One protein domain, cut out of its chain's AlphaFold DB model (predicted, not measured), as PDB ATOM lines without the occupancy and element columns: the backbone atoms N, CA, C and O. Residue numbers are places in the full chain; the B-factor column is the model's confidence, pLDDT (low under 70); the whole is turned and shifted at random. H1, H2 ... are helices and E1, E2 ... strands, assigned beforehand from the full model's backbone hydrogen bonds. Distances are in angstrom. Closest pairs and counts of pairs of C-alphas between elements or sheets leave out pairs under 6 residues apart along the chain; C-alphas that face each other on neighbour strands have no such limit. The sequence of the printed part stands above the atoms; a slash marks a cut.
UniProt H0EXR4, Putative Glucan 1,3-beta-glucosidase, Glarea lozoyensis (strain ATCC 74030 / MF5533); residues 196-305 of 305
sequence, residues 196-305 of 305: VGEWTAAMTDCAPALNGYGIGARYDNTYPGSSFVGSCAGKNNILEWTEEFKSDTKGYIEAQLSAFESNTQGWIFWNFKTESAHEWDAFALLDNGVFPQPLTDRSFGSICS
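AT A GLANCE: This is residues 196 to 305 of the 305 residues of the protein "Putative Glucan 1,3-beta-glucosidase" of Glarea lozoyensis (strain ATCC 74030 / MF5533) (UniProt H0EXR4). This domain has little regular structure: one long helix, H1, a tiny parallel sheet, E1 = E2, near its residues 253 to 263, and long loops. Loop residues from 200 to 242 make the end of the long axis away from H1. The printed part has 110 residues, 34 of them in E1, H1, E2 and H2, in chain order. The class is mixed; the whole is compact, with a radius of gyration of the C-alphas of 14.4 A, and spans 38 by 27 by 24 A.

IN THESE COORDINATES: Find E1, residues 196 to 199, 7.0 A, from C-alpha 196 at (22.224, 118.297, 7.568). E2 is residues 267 to 269, 6.6 A. H1, residues 243 to 263, runs 30.2 A; H2, residues 282 to 287, 8.6 A, ends at (28.033, 135.165, 22.435).

HOW THE PARTS SIT: E1 and E2 are parallel at 30 degrees, N 268 and O 196 being 2.8 A apart. E1, H1 and E2 form a strand-helix-strand unit, parallel neighbours with a helix between, its crossover right-handed. The closest C-alphas of H1 and E2, Phe 260 and Trp 267, are 6.5 A apart. H2 is apart from H1 and E1. In H1 and H2 every O i to N i+4 pair is within hydrogen-bond range.

THE WHOLE: The C-alphas farthest apart, Gly 225 and Pro 294, are 41.7 A apart. The printed part has no cut. E1 to H1 and E2 to H2 are long links. Residues 196, 198, 263, 266 and 301 to 305 have pLDDT under 70.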
ATOM      1  N   VAL A 196      21.160 117.450   8.127       67.69
ATOM      2  CA  VAL A 196      22.224 118.297   7.568       67.69
ATOM      3  C   VAL A 196      23.449 118.182   8.474       67.69
ATOM      4  O   VAL A 196      23.521 118.843   9.506       67.69
ATOM      5  N   GLY A 197      24.355 117.263   8.130       70.75
ATOM      6  CA  GLY A 197      25.474 116.851   8.987       70.75
ATOM      7  C   GLY A 197      26.572 117.901   9.185       70.75
ATOM      8  O   GLY A 197      27.236 117.877  10.214       70.75
ATOM      9  N   GLU A 198      26.736 118.828   8.239       69.25
ATOM     10  CA  GLU A 198      27.652 119.967   8.338       69.25
ATOM     11  C   GLU A 198      27.053 121.175   7.597       69.25
ATOM     12  O   GLU A 198      26.548 121.040   6.479       69.25
ATOM     13  N   TRP A 199      27.091 122.355   8.220       82.00
ATOM     14  CA  TRP A 199      26.762 123.663   7.629       82.00
ATOM     15  C   TRP A 199      27.332 124.781   8.509       82.00
ATOM     16  O   TRP A 199      27.602 124.548   9.688       82.00
ATOM     17  N   THR A 200      27.512 125.990   7.970       86.19
ATOM     18  CA  THR A 200      28.140 127.106   8.702       86.19
ATOM     19  C   THR A 200      27.412 128.433   8.476       86.19
ATOM     20  O   THR A 200      26.445 128.516   7.715       86.19
ATOM     21  N   ALA A 201      27.876 129.494   9.139       87.00
ATOM     22  CA  ALA A 201      27.392 130.855   8.919       87.00
ATOM     23  C   ALA A 201      28.204 131.604   7.842       87.00
ATOM     24  O   ALA A 201      27.977 132.790   7.614       87.00
ATOM     25  N   ALA A 202      29.163 130.930   7.199       79.88
ATOM     26  CA  ALA A 202      30.106 131.556   6.290       79.88
ATOM     27  C   ALA A 202      29.448 131.987   4.980       79.88
ATOM     28  O   ALA A 202      28.902 131.175   4.236       79.88
ATOM     29  N   MET A 203      29.583 133.275   4.669       80.44
ATOM     30  CA  MET A 203      29.249 133.837   3.357       80.44
ATOM     31  C   MET A 203      30.514 134.152   2.546       80.44
ATOM     32  O   MET A 203      30.428 134.565   1.389       80.44
ATOM     33  N   THR A 204      31.696 133.956   3.139       83.19
ATOM     34  CA  THR A 204      32.998 134.131   2.492       83.19
ATOM     35  C   THR A 204      33.921 132.935   2.731       83.19
ATOM     36  O   THR A 204      33.743 132.174   3.680       83.19
ATOM     37  N   ASP A 205      34.951 132.783   1.893       79.69
ATOM     38  CA  ASP A 205      36.032 131.816   2.117       79.69
ATOM     39  C   ASP A 205      37.274 132.445   2.783       79.69
ATOM     40  O   ASP A 205      38.393 131.967   2.606       79.69
ATOM     41  N   CYS A 206      37.071 133.518   3.562       86.56
ATOM     42  CA  CYS A 206      38.120 134.307   4.218       86.56
ATOM     43  C   CYS A 206      38.716 133.683   5.492       86.56
ATOM     44  O   CYS A 206      39.677 134.227   6.041       86.56
ATOM     45  N   ALA A 207      38.152 132.584   6.002       85.38
ATOM     46  CA  ALA A 207      38.681 131.925   7.192       85.38
ATOM     47  C   ALA A 207      40.128 131.431   6.941       85.38
ATOM     48  O   ALA A 207      40.389 130.807   5.905       85.38
ATOM     49  N   PRO A 208      41.088 131.695   7.854       83.69
ATOM     50  CA  PRO A 208      42.490 131.339   7.651       83.69
ATOM     51  C   PRO A 208      42.668 129.862   7.298       83.69
ATOM     52  O   PRO A 208      42.148 128.989   7.981       83.69
ATOM     53  N   ALA A 209      43.417 129.585   6.228       83.31
ATOM     54  CA  ALA A 209      43.690 128.235   5.731       83.31
ATOM     55  C   ALA A 209      42.454 127.362   5.398       83.31
ATOM     56  O   ALA A 209      42.610 126.156   5.219       83.31
ATOM     57  N   LEU A 210      41.254 127.938   5.233       83.44
ATOM     58  CA  LEU A 210      40.042 127.205   4.829       83.44
ATOM     59  C   LEU A 210      40.201 126.492   3.476       83.44
ATOM     60  O   LEU A 210      39.769 125.358   3.303       83.44
ATOM     61  N   ASN A 211      40.873 127.135   2.518       81.56
ATOM     62  CA  ASN A 211      41.209 126.529   1.226       81.56
ATOM     63  C   ASN A 211      42.440 125.602   1.287       81.56
ATOM     64  O   ASN A 211      42.827 125.019   0.267       81.56
ATOM     65  N   GLY A 212      43.053 125.451   2.462       73.00
ATOM     66  CA  GLY A 212      44.309 124.756   2.722       73.00
ATOM     67  C   GLY A 212      45.394 125.667   3.285       73.00
ATOM     68  O   GLY A 212      45.401 126.880   3.062       73.00
ATOM     69  N   TYR A 213      46.358 125.068   3.984       79.44
ATOM     70  CA  TYR A 213      47.496 125.806   4.524       79.44
ATOM     71  C   TYR A 213      48.298 126.512   3.416       79.44
ATOM     72  O   TYR A 213      48.647 125.901   2.405       79.44
ATOM     73  N   GLY A 214      48.582 127.804   3.602       80.12
ATOM     74  CA  GLY A 214      49.294 128.629   2.617       80.12
ATOM     75  C   GLY A 214      48.499 128.991   1.353       80.12
ATOM     76  O   GLY A 214      49.085 129.533   0.417       80.12
ATOM     77  N   ILE A 215      47.190 128.712   1.300       83.75
ATOM     78  CA  ILE A 215      46.319 129.022   0.156       83.75
ATOM     79  C   ILE A 215      45.343 130.140   0.544       83.75
ATOM     80  O   ILE A 215      44.703 130.076   1.592       83.75
ATOM     81  N   GLY A 216      45.243 131.166  -0.306       85.31
ATOM     82  CA  GLY A 216      44.392 132.339  -0.082       85.31
ATOM     83  C   GLY A 216      42.887 132.095  -0.257       85.31
ATOM     84  O   GLY A 216      42.438 130.986  -0.560       85.31
ATOM     85  N   ALA A 217      42.107 133.161  -0.091       85.12
ATOM     86  CA  ALA A 217      40.661 133.201  -0.280       85.12
ATOM     87  C   ALA A 217      40.290 133.644  -1.706       85.12
ATOM     88  O   ALA A 217      40.980 134.449  -2.335       85.12
ATOM     89  N   ARG A 218      39.183 133.128  -2.246       88.94
ATOM     90  CA  ARG A 218      38.635 133.592  -3.529       88.94
ATOM     91  C   ARG A 218      37.990 134.962  -3.372       88.94
ATOM     92  O   ARG A 218      38.080 135.773  -4.287       88.94
ATOM     93  N   TYR A 219      37.376 135.220  -2.216       79.00
ATOM     94  CA  TYR A 219      36.634 136.447  -1.931       79.00
ATOM     95  C   TYR A 219      37.476 137.726  -2.102       79.00
ATOM     96  O   TYR A 219      37.015 138.674  -2.739       79.00
ATOM     97  N   ASP A 220      38.725 137.732  -1.620       90.00
ATOM     98  CA  ASP A 220      39.659 138.869  -1.723       90.00
ATOM     99  C   ASP A 220      40.697 138.742  -2.849       90.00
ATOM    100  O   ASP A 220      41.621 139.550  -2.951       90.00
ATOM    101  N   ASN A 221      40.513 137.764  -3.736       90.94
ATOM    102  CA  ASN A 221      41.401 137.456  -4.851       90.94
ATOM    103  C   ASN A 221      42.828 136.995  -4.484       90.94
ATOM    104  O   ASN A 221      43.744 137.115  -5.301       90.94
ATOM    105  N   THR A 222      43.044 136.460  -3.280       91.69
ATOM    106  CA  THR A 222      44.334 135.850  -2.906       91.69
ATOM    107  C   THR A 222      44.453 134.375  -3.324       91.69
ATOM    108  O   THR A 222      45.557 133.825  -3.348       91.69
ATOM    109  N   TYR A 223      43.352 133.725  -3.714       84.25
ATOM    110  CA  TYR A 223      43.345 132.388  -4.315       84.25
ATOM    111  C   TYR A 223      43.754 132.434  -5.809       84.25
ATOM    112  O   TYR A 223      43.228 133.241  -6.576       84.25
ATOM    113  N   PRO A 224      44.646 131.549  -6.298       89.12
ATOM    114  CA  PRO A 224      45.057 131.552  -7.704       89.12
ATOM    115  C   PRO A 224      43.895 131.371  -8.697       89.12
ATOM    116  O   PRO A 224      43.239 130.331  -8.728       89.12
ATOM    117  N   GLY A 225      43.681 132.370  -9.559       90.00
ATOM    118  CA  GLY A 225      42.668 132.331 -10.622       90.00
ATOM    119  C   GLY A 225      41.246 132.713 -10.195       90.00
ATOM    120  O   GLY A 225      40.312 132.451 -10.952       90.00
ATOM    121  N   SER A 226      41.061 133.310  -9.014       85.56
ATOM    122  CA  SER A 226      39.792 133.942  -8.627       85.56
ATOM    123  C   SER A 226      39.631 135.362  -9.204       85.56
ATOM    124  O   SER A 226      40.437 135.819 -10.016       85.56
ATOM    125  N   SER A 227      38.568 136.050  -8.778       86.00
ATOM    126  CA  SER A 227      38.285 137.460  -9.057       86.00
ATOM    127  C   SER A 227      37.854 138.135  -7.758       86.00
ATOM    128  O   SER A 227      37.164 137.514  -6.955       86.00
ATOM    129  N   PHE A 228      38.224 139.402  -7.561       91.12
ATOM    130  CA  PHE A 228      37.905 140.136  -6.333       91.12
ATOM    131  C   PHE A 228      36.395 140.358  -6.166       91.12
ATOM    132  O   PHE A 228      35.741 140.880  -7.070       91.12
ATOM    133  N   VAL A 229      35.874 140.010  -4.987       84.00
ATOM    134  CA  VAL A 229      34.488 140.254  -4.557       84.00
ATOM    135  C   VAL A 229      34.453 141.279  -3.420       84.00
ATOM    136  O   VAL A 229      33.660 142.217  -3.462       84.00
ATOM    137  N   GLY A 230      35.333 141.142  -2.424       81.50
ATOM    138  CA  GLY A 230      35.416 142.041  -1.274       81.50
ATOM    139  C   GLY A 230      36.654 141.773  -0.416       81.50
ATOM    140  O   GLY A 230      37.415 140.851  -0.673       81.50
ATOM    141  N   SER A 231      36.887 142.581   0.620       89.06
ATOM    142  CA  SER A 231      38.042 142.374   1.508       89.06
ATOM    143  C   SER A 231      37.772 141.298   2.565       89.06
ATOM    144  O   SER A 231      36.691 141.268   3.155       89.06
ATOM    145  N   CYS A 232      38.783 140.476   2.858       88.06
ATOM    146  CA  CYS A 232      38.793 139.568   4.007       88.06
ATOM    147  C   CYS A 232      39.201 140.238   5.337       88.06
ATOM    148  O   CYS A 232      39.146 139.591   6.383       88.06
ATOM    149  N   ALA A 233      39.596 141.519   5.334       90.38
ATOM    150  CA  ALA A 233      40.001 142.230   6.548       90.38
ATOM    151  C   ALA A 233      38.875 142.255   7.604       90.38
ATOM    152  O   ALA A 233      37.726 142.556   7.284       90.38
ATOM    153  N   GLY A 234      39.208 141.907   8.851       87.38
ATOM    154  CA  GLY A 234      38.281 141.844   9.988       87.38
ATOM    155  C   GLY A 234      37.254 140.702   9.954       87.38
ATOM    156  O   GLY A 234      36.601 140.441  10.961       87.38
ATOM    157  N   LYS A 235      37.101 139.962   8.844       85.56
ATOM    158  CA  LYS A 235      36.075 138.903   8.730       85.56
ATOM    159  C   LYS A 235      36.320 137.708   9.648       85.56
ATOM    160  O   LYS A 235      35.372 137.071  10.093       85.56
ATOM    161  N   ASN A 236      37.569 137.449  10.016       87.19
ATOM    162  CA  ASN A 236      37.923 136.396  10.963       87.19
ATOM    163  C   ASN A 236      37.484 136.680  12.417       87.19
ATOM    164  O   ASN A 236      37.367 135.726  13.186       87.19
ATOM    165  N   ASN A 237      37.220 137.944  12.783       92.75
ATOM    166  CA  ASN A 237      36.886 138.376  14.142       92.75
ATOM    167  C   ASN A 237      35.550 139.143  14.194       92.75
ATOM    168  O   ASN A 237      35.454 140.293  13.775       92.75
ATOM    169  N   ILE A 238      34.530 138.538  14.805       93.88
ATOM    170  CA  ILE A 238      33.169 139.103  14.941       93.88
ATOM    171  C   ILE A 238      33.094 140.484  15.617       93.88
ATOM    172  O   ILE A 238      32.135 141.226  15.401       93.88
ATOM    173  N   LEU A 239      34.104 140.851  16.413       95.19
ATOM    174  CA  LEU A 239      34.188 142.166  17.058       95.19
ATOM    175  C   LEU A 239      34.541 143.292  16.069       95.19
ATOM    176  O   LEU A 239      34.305 144.458  16.369       95.19
ATOM    177  N   GLU A 240      35.077 142.945  14.896       95.12
ATOM    178  CA  GLU A 240      35.416 143.862  13.799       95.12
ATOM    179  C   GLU A 240      34.337 143.886  12.697       95.12
ATOM    180  O   GLU A 240      34.429 144.671  11.753       95.12
ATOM    181  N   TRP A 241      33.298 143.047  12.799       92.62
ATOM    182  CA  TRP A 241      32.212 142.996  11.819       92.62
ATOM    183  C   TRP A 241      31.317 144.236  11.896       92.62
ATOM    184  O   TRP A 241      30.956 144.697  12.980       92.62
ATOM    185  N   THR A 242      30.876 144.721  10.732       91.31
ATOM    186  CA  THR A 242      29.812 145.728  10.649       91.31
ATOM    187  C   THR A 242      28.482 145.146  11.133       91.31
ATOM    188  O   THR A 242      28.221 143.951  10.989       91.31
ATOM    189  N   GLU A 243      27.602 145.999  11.663       91.75
ATOM    190  CA  GLU A 243      26.249 145.581  12.067       91.75
ATOM    191  C   GLU A 243      25.426 145.050  10.879       91.75
ATOM    192  O   GLU A 243      24.626 144.135  11.045       91.75
ATOM    193  N   GLU A 244      25.685 145.551   9.666       87.06
ATOM    194  CA  GLU A 244      25.150 145.013   8.409       87.06
ATOM    195  C   GLU A 244      25.585 143.553   8.191       87.06
ATOM    196  O   GLU A 244      24.739 142.677   8.044       87.06
ATOM    197  N   PHE A 245      26.885 143.245   8.292       84.69
ATOM    198  CA  PHE A 245      27.383 141.877   8.106       84.69
ATOM    199  C   PHE A 245      26.915 140.919   9.217       84.69
ATOM    200  O   PHE A 245      26.645 139.751   8.940       84.69
ATOM    201  N   LYS A 246      26.751 141.401  10.459       90.19
ATOM    202  CA  LYS A 246      26.110 140.636  11.548       90.19
ATOM    203  C   LYS A 246      24.636 140.348  11.248       90.19
ATOM    204  O   LYS A 246      24.189 139.221  11.446       90.19
ATOM    205  N   SER A 247      23.901 141.348  10.757       87.44
ATOM    206  CA  SER A 247      22.493 141.232  10.363       87.44
ATOM    207  C   SER A 247      22.313 140.217   9.231       87.44
ATOM    208  O   SER A 247      21.521 139.287   9.372       87.44
ATOM    209  N   ASP A 248      23.092 140.330   8.154       82.38
ATOM    210  CA  ASP A 248      23.029 139.409   7.015       82.38
ATOM    211  C   ASP A 248      23.420 137.981   7.414       82.38
ATOM    212  O   ASP A 248      22.725 137.029   7.062       82.38
ATOM    213  N   THR A 249      24.476 137.820   8.224       85.69
ATOM    214  CA  THR A 249      24.868 136.509   8.768       85.69
ATOM    215  C   THR A 249      23.742 135.892   9.606       85.69
ATOM    216  O   THR A 249      23.442 134.709   9.443       85.69
ATOM    217  N   LYS A 250      23.057 136.676  10.456       89.75
ATOM    218  CA  LYS A 250      21.900 136.189  11.230       89.75
ATOM    219  C   LYS A 250      20.740 135.779  10.317       89.75
ATOM    220  O   LYS A 250      20.178 134.703  10.505       89.75
ATOM    221  N   GLY A 251      20.418 136.580   9.300       79.88
ATOM    222  CA  GLY A 251      19.389 136.246   8.310       79.88
ATOM    223  C   GLY A 251      19.707 134.968   7.527       79.88
ATOM    224  O   GLY A 251      18.824 134.135   7.313       79.88
ATOM    225  N   TYR A 252      20.976 134.760   7.164       82.62
ATOM    226  CA  TYR A 252      21.442 133.542   6.502       82.62
ATOM    227  C   TYR A 252      21.357 132.307   7.415       82.62
ATOM    228  O   TYR A 252      20.883 131.256   6.978       82.62
ATOM    229  N   ILE A 253      21.740 132.432   8.691       82.88
ATOM    230  CA  ILE A 253      21.551 131.383   9.706       82.88
ATOM    231  C   ILE A 253      20.062 131.032   9.838       82.88
ATOM    232  O   ILE A 253      19.695 129.865   9.736       82.88
ATOM    233  N   GLU A 254      19.181 132.018  10.016       85.56
ATOM    234  CA  GLU A 254      17.741 131.786  10.186       85.56
ATOM    235  C   GLU A 254      17.080 131.139   8.961       85.56
ATOM    236  O   GLU A 254      16.216 130.269   9.119       85.56
ATOM    237  N   ALA A 255      17.500 131.511   7.747       76.38
ATOM    238  CA  ALA A 255      17.057 130.870   6.512       76.38
ATOM    239  C   ALA A 255      17.471 129.390   6.463       76.38
ATOM    240  O   ALA A 255      16.632 128.528   6.195       76.38
ATOM    241  N   GLN A 256      18.738 129.095   6.778       79.25
ATOM    242  CA  GLN A 256      19.267 127.730   6.837       79.25
ATOM    243  C   GLN A 256      18.532 126.882   7.882       79.25
ATOM    244  O   GLN A 256      17.976 125.844   7.530       79.25
ATOM    245  N   LEU A 257      18.428 127.359   9.128       79.56
ATOM    246  CA  LEU A 257      17.689 126.686  10.204       79.56
ATOM    247  C   LEU A 257      16.257 126.337   9.776       79.56
ATOM    248  O   LEU A 257      15.830 125.191   9.898       79.56
ATOM    249  N   SER A 258      15.534 127.310   9.216       78.62
ATOM    250  CA  SER A 258      14.140 127.129   8.790       78.62
ATOM    251  C   SER A 258      14.010 126.126   7.638       78.62
ATOM    252  O   SER A 258      13.103 125.291   7.648       78.62
ATOM    253  N   ALA A 259      14.930 126.156   6.667       71.25
ATOM    254  CA  ALA A 259      14.961 125.193   5.570       71.25
ATOM    255  C   ALA A 259      15.271 123.770   6.068       71.25
ATOM    256  O   ALA A 259      14.606 122.817   5.657       71.25
ATOM    257  N   PHE A 260      16.242 123.617   6.973       77.19
ATOM    258  CA  PHE A 260      16.668 122.314   7.480       77.19
ATOM    259  C   PHE A 260      15.616 121.694   8.404       77.19
ATOM    260  O   PHE A 260      15.271 120.529   8.222       77.19
ATOM    261  N   GLU A 261      15.043 122.462   9.332       76.44
ATOM    262  CA  GLU A 261      13.997 121.995  10.258       76.44
ATOM    263  C   GLU A 261      12.681 121.641   9.543       76.44
ATOM    264  O   GLU A 261      11.945 120.775  10.014       76.44
ATOM    265  N   SER A 262      12.398 122.252   8.385       73.69
ATOM    266  CA  SER A 262      11.188 121.959   7.598       73.69
ATOM    267  C   SER A 262      11.334 120.757   6.653       73.69
ATOM    268  O   SER A 262      10.337 120.120   6.321       73.69
ATOM    269  N   ASN A 263      12.555 120.443   6.196       69.69
ATOM    270  CA  ASN A 263      12.801 119.442   5.143       69.69
ATOM    271  C   ASN A 263      13.617 118.221   5.605       69.69
ATOM    272  O   ASN A 263      13.762 117.257   4.854       69.69
ATOM    273  N   THR A 264      14.171 118.246   6.818       71.25
ATOM    274  CA  THR A 264      15.045 117.196   7.365       71.25
ATOM    275  C   THR A 264      14.700 116.912   8.832       71.25
ATOM    276  O   THR A 264      13.790 117.516   9.395       71.25
ATOM    277  N   GLN A 265      15.388 115.967   9.472       71.81
ATOM    278  CA  GLN A 265      15.186 115.630  10.888       71.81
ATOM    279  C   GLN A 265      16.049 116.481  11.835       71.81
ATOM    280  O   GLN A 265      15.981 116.294  13.048       71.81
ATOM    281  N   GLY A 266      16.856 117.399  11.299       69.31
ATOM    282  CA  GLY A 266      17.703 118.294  12.076       69.31
ATOM    283  C   GLY A 266      19.004 118.634  11.358       69.31
ATOM    284  O   GLY A 266      19.229 118.276  10.201       69.31
ATOM    285  N   TRP A 267      19.876 119.326  12.078       78.00
ATOM    286  CA  TRP A 267      21.094 119.913  11.544       78.00
ATOM    287  C   TRP A 267      22.217 119.879  12.586       78.00
ATOM    288  O   TRP A 267      21.961 119.814  13.788       78.00
ATOM    289  N   ILE A 268      23.464 119.927  12.123       80.06
ATOM    290  CA  ILE A 268      24.682 119.952  12.940       80.06
ATOM    291  C   ILE A 268      25.561 121.082  12.394       80.06
ATOM    292  O   ILE A 268      26.009 121.031  11.250       80.06
ATOM    293  N   PHE A 269      25.756 122.138  13.187       82.56
ATOM    294  CA  PHE A 269      26.580 123.276  12.780       82.56
ATOM    295  C   PHE A 269      28.066 122.930  12.898       82.56
ATOM    296  O   PHE A 269      28.513 122.397  13.916       82.56
ATOM    297  N   TRP A 270      28.837 123.290  11.879       81.44
ATOM    298  CA  TRP A 270      30.284 123.160  11.857       81.44
ATOM    299  C   TRP A 270      30.932 124.541  12.097       81.44
ATOM    300  O   TRP A 270      30.851 125.432  11.258       81.44
ATOM    301  N   ASN A 271      31.596 124.805  13.222       83.81
ATOM    302  CA  ASN A 271      31.897 123.943  14.368       83.81
ATOM    303  C   ASN A 271      31.709 124.746  15.678       83.81
ATOM    304  O   ASN A 271      31.326 125.915  15.657       83.81
ATOM    305  N   PHE A 272      31.956 124.139  16.839       82.62
ATOM    306  CA  PHE A 272      31.679 124.758  18.150       82.62
ATOM    307  C   PHE A 272      32.536 125.971  18.431       82.62
ATOM    308  O   PHE A 272      32.032 126.961  18.957       82.62
ATOM    309  N   LYS A 273      33.817 125.872  18.074       87.94
ATOM    310  CA  LYS A 273      34.786 126.948  18.206       87.94
ATOM    311  C   LYS A 273      35.948 126.799  17.234       87.94
ATOM    312  O   LYS A 273      36.252 125.701  16.762       87.94
ATOM    313  N   THR A 274      36.626 127.910  17.011       87.88
ATOM    314  CA  THR A 274      37.811 128.089  16.173       87.88
ATOM    315  C   THR A 274      38.799 129.002  16.900       87.88
ATOM    316  O   THR A 274      38.427 129.699  17.839       87.88
ATOM    317  N   GLU A 275      40.072 129.018  16.501       85.50
ATOM    318  CA  GLU A 275      41.017 130.004  17.057       85.50
ATOM    319  C   GLU A 275      40.815 131.407  16.461       85.50
ATOM    320  O   GLU A 275      41.093 132.404  17.125       85.50
ATOM    321  N   SER A 276      40.382 131.490  15.196       84.88
ATOM    322  CA  SER A 276      40.304 132.751  14.449       84.88
ATOM    323  C   SER A 276      39.456 132.644  13.169       84.88
ATOM    324  O   SER A 276      39.929 132.999  12.088       84.88
ATOM    325  N   ALA A 277      38.241 132.097  13.243       88.56
ATOM    326  CA  ALA A 277      37.352 131.963  12.083       88.56
ATOM    327  C   ALA A 277      35.869 132.075  12.485       88.56
ATOM    328  O   ALA A 277      35.120 131.108  12.393       88.56
ATOM    329  N   HIS A 278      35.419 133.258  12.923       93.44
ATOM    330  CA  HIS A 278      34.106 133.398  13.580       93.44
ATOM    331  C   HIS A 278      32.867 133.128  12.688       93.44
ATOM    332  O   HIS A 278      31.784 132.901  13.215       93.44
ATOM    333  N   GLU A 279      33.006 133.070  11.358       88.31
ATOM    334  CA  GLU A 279      31.975 132.536  10.437       88.31
ATOM    335  C   GLU A 279      31.722 131.013  10.615       88.31
ATOM    336  O   GLU A 279      30.691 130.487  10.191       88.31
ATOM    337  N   TRP A 280      32.658 130.307  11.258       90.19
ATOM    338  CA  TRP A 280      32.715 128.851  11.458       90.19
ATOM    339  C   TRP A 280      32.646 128.480  12.956       90.19
ATOM    340  O   TRP A 280      32.989 127.362  13.340       90.19
ATOM    341  N   ASP A 281      32.238 129.426  13.812       93.75
ATOM    342  CA  ASP A 281      32.347 129.356  15.274       93.75
ATOM    343  C   ASP A 281      30.991 129.608  15.951       93.75
ATOM    344  O   ASP A 281      30.557 130.752  16.133       93.75
ATOM    345  N   ALA A 282      30.303 128.531  16.334       90.19
ATOM    346  CA  ALA A 282      28.989 128.624  16.962       90.19
ATOM    347  C   ALA A 282      29.023 129.457  18.253       90.19
ATOM    348  O   ALA A 282      28.095 130.222  18.512       90.19
ATOM    349  N   PHE A 283      30.080 129.346  19.066       92.88
ATOM    350  CA  PHE A 283      30.188 130.101  20.314       92.88
ATOM    351  C   PHE A 283      30.358 131.595  20.077       92.88
ATOM    352  O   PHE A 283      29.686 132.374  20.747       92.88
ATOM    353  N   ALA A 284      31.214 132.007  19.141       93.88
ATOM    354  CA  ALA A 284      31.393 133.416  18.815       93.88
ATOM    355  C   ALA A 284      30.088 134.026  18.284       93.88
ATOM    356  O   ALA A 284      29.709 135.122  18.704       93.88
ATOM    357  N   LEU A 285      29.364 133.299  17.424       94.25
ATOM    358  CA  LEU A 285      28.069 133.724  16.885       94.25
ATOM    359  C   LEU A 285      26.988 133.818  17.979       94.25
ATOM    360  O   LEU A 285      26.218 134.781  17.986       94.25
ATOM    361  N   LEU A 286      26.939 132.863  18.917       92.81
ATOM    362  CA  LEU A 286      26.024 132.867  20.068       92.81
ATOM    363  C   LEU A 286      26.329 134.013  21.043       92.81
ATOM    364  O   LEU A 286      25.434 134.781  21.391       92.81
ATOM    365  N   ASP A 287      27.592 134.160  21.455       94.88
ATOM    366  CA  ASP A 287      28.033 135.165  22.435       94.88
ATOM    367  C   ASP A 287      27.830 136.609  21.929       94.88
ATOM    368  O   ASP A 287      27.743 137.536  22.731       94.88
ATOM    369  N   ASN A 288      27.725 136.800  20.606       95.75
ATOM    370  CA  ASN A 288      27.493 138.094  19.954       95.75
ATOM    371  C   ASN A 288      26.066 138.251  19.382       95.75
ATOM    372  O   ASN A 288      25.800 139.217  18.671       95.75
ATOM    373  N   GLY A 289      25.140 137.328  19.677       94.62
ATOM    374  CA  GLY A 289      23.723 137.434  19.290       94.62
ATOM    375  C   GLY A 289      23.421 137.275  17.792       94.62
ATOM    376  O   GLY A 289      22.309 137.591  17.358       94.62
ATOM    377  N   VAL A 290      24.387 136.789  17.007       94.12
ATOM    378  CA  VAL A 290      24.245 136.512  15.567       94.12
ATOM    379  C   VAL A 290      23.614 135.137  15.332       94.12
ATOM    380  O   VAL A 290      22.825 134.980  14.407       94.12
ATOM    381  N   PHE A 291      23.881 134.154  16.197       92.94
ATOM    382  CA  PHE A 291      23.124 132.899  16.209       92.94
ATOM    383  C   PHE A 291      21.835 133.072  17.041       92.94
ATOM    384  O   PHE A 291      21.924 133.566  18.170       92.94
ATOM    385  N   PRO A 292      20.646 132.665  16.553       88.56
ATOM    386  CA  PRO A 292      19.396 132.765  17.310       88.56
ATOM    387  C   PRO A 292      19.442 132.100  18.695       88.56
ATOM    388  O   PRO A 292      19.889 130.958  18.835       88.56
ATOM    389  N   GLN A 293      18.943 132.805  19.718       89.06
ATOM    390  CA  GLN A 293      18.720 132.281  21.070       89.06
ATOM    391  C   GLN A 293      17.389 132.794  21.651       89.06
ATOM    392  O   GLN A 293      17.249 134.003  21.833       89.06
ATOM    393  N   PRO A 294      16.429 131.907  21.998       89.12
ATOM    394  CA  PRO A 294      16.452 130.448  21.801       89.12
ATOM    395  C   PRO A 294      16.620 130.065  20.320       89.12
ATOM    396  O   PRO A 294      16.364 130.883  19.446       89.12
ATOM    397  N   LEU A 295      17.037 128.830  20.016       86.44
ATOM    398  CA  LEU A 295      17.304 128.390  18.628       86.44
ATOM    399  C   LEU A 295      16.090 128.517  17.683       86.44
ATOM    400  O   LEU A 295      16.249 128.546  16.465       86.44
ATOM    401  N   THR A 296      14.881 128.617  18.240       85.94
ATOM    402  CA  THR A 296      13.619 128.858  17.525       85.94
ATOM    403  C   THR A 296      13.317 130.341  17.270       85.94
ATOM    404  O   THR A 296      12.296 130.638  16.658       85.94
ATOM    405  N   ASP A 297      14.133 131.273  17.773       89.00
ATOM    406  CA  ASP A 297      13.975 132.708  17.514       89.00
ATOM    407  C   ASP A 297      14.207 133.018  16.030       89.00
ATOM    408  O   ASP A 297      15.052 132.394  15.377       89.00
ATOM    409  N   ARG A 298      13.432 133.963  15.497       87.81
ATOM    410  CA  ARG A 298      13.525 134.428  14.113       87.81
ATOM    411  C   ARG A 298      13.311 135.940  14.085       87.81
ATOM    412  O   ARG A 298      12.206 136.423  14.325       87.81
ATOM    413  N   SER A 299      14.380 136.685  13.826       86.31
ATOM    414  CA  SER A 299      14.356 138.136  13.620       86.31
ATOM    415  C   SER A 299      13.955 138.518  12.189       86.31
ATOM    416  O   SER A 299      13.518 139.646  11.960       86.31
ATOM    417  N   PHE A 300      14.074 137.590  11.237       78.25
ATOM    418  CA  PHE A 300      13.712 137.775   9.835       78.25
ATOM    419  C   PHE A 300      12.436 136.987   9.490       78.25
ATOM    420  O   PHE A 300      12.126 135.956  10.086       78.25
ATOM    421  N   GLY A 301      11.662 137.483   8.518       67.75
ATOM    422  CA  GLY A 301      10.499 136.754   7.995       67.75
ATOM    423  C   GLY A 301      10.907 135.458   7.281       67.75
ATOM    424  O   GLY A 301      12.071 135.284   6.932       67.75
ATOM    425  N   SER A 302       9.961 134.548   7.026       62.34
ATOM    426  CA  SER A 302      10.259 133.275   6.350       62.34
ATOM    427  C   SER A 302      10.823 133.499   4.939       62.34
ATOM    428  O   SER A 302      10.086 133.875   4.026       62.34
ATOM    429  N   ILE A 303      12.122 133.249   4.765       60.84
ATOM    430  CA  ILE A 303      12.829 133.360   3.477       60.84
ATOM    431  C   ILE A 303      12.564 132.132   2.588       60.84
ATOM    432  O   ILE A 303      12.491 132.253   1.367       60.84
ATOM    433  N   CYS A 304      12.375 130.960   3.198       57.06
ATOM    434  CA  CYS A 304      11.976 129.724   2.528       57.06
ATOM    435  C   CYS A 304      10.632 129.252   3.096       57.06
ATOM    436  O   CYS A 304      10.485 129.174   4.318       57.06
ATOM    437  N   SER A 305       9.675 128.950   2.214       51.12
ATOM    438  CA  SER A 305       8.313 128.484   2.521       51.12
ATOM    439  C   SER A 305       7.929 127.315   1.624       51.12
ATOM    440  O   SER A 305       8.108 127.500   0.397       51.12
TER     441      SER A 305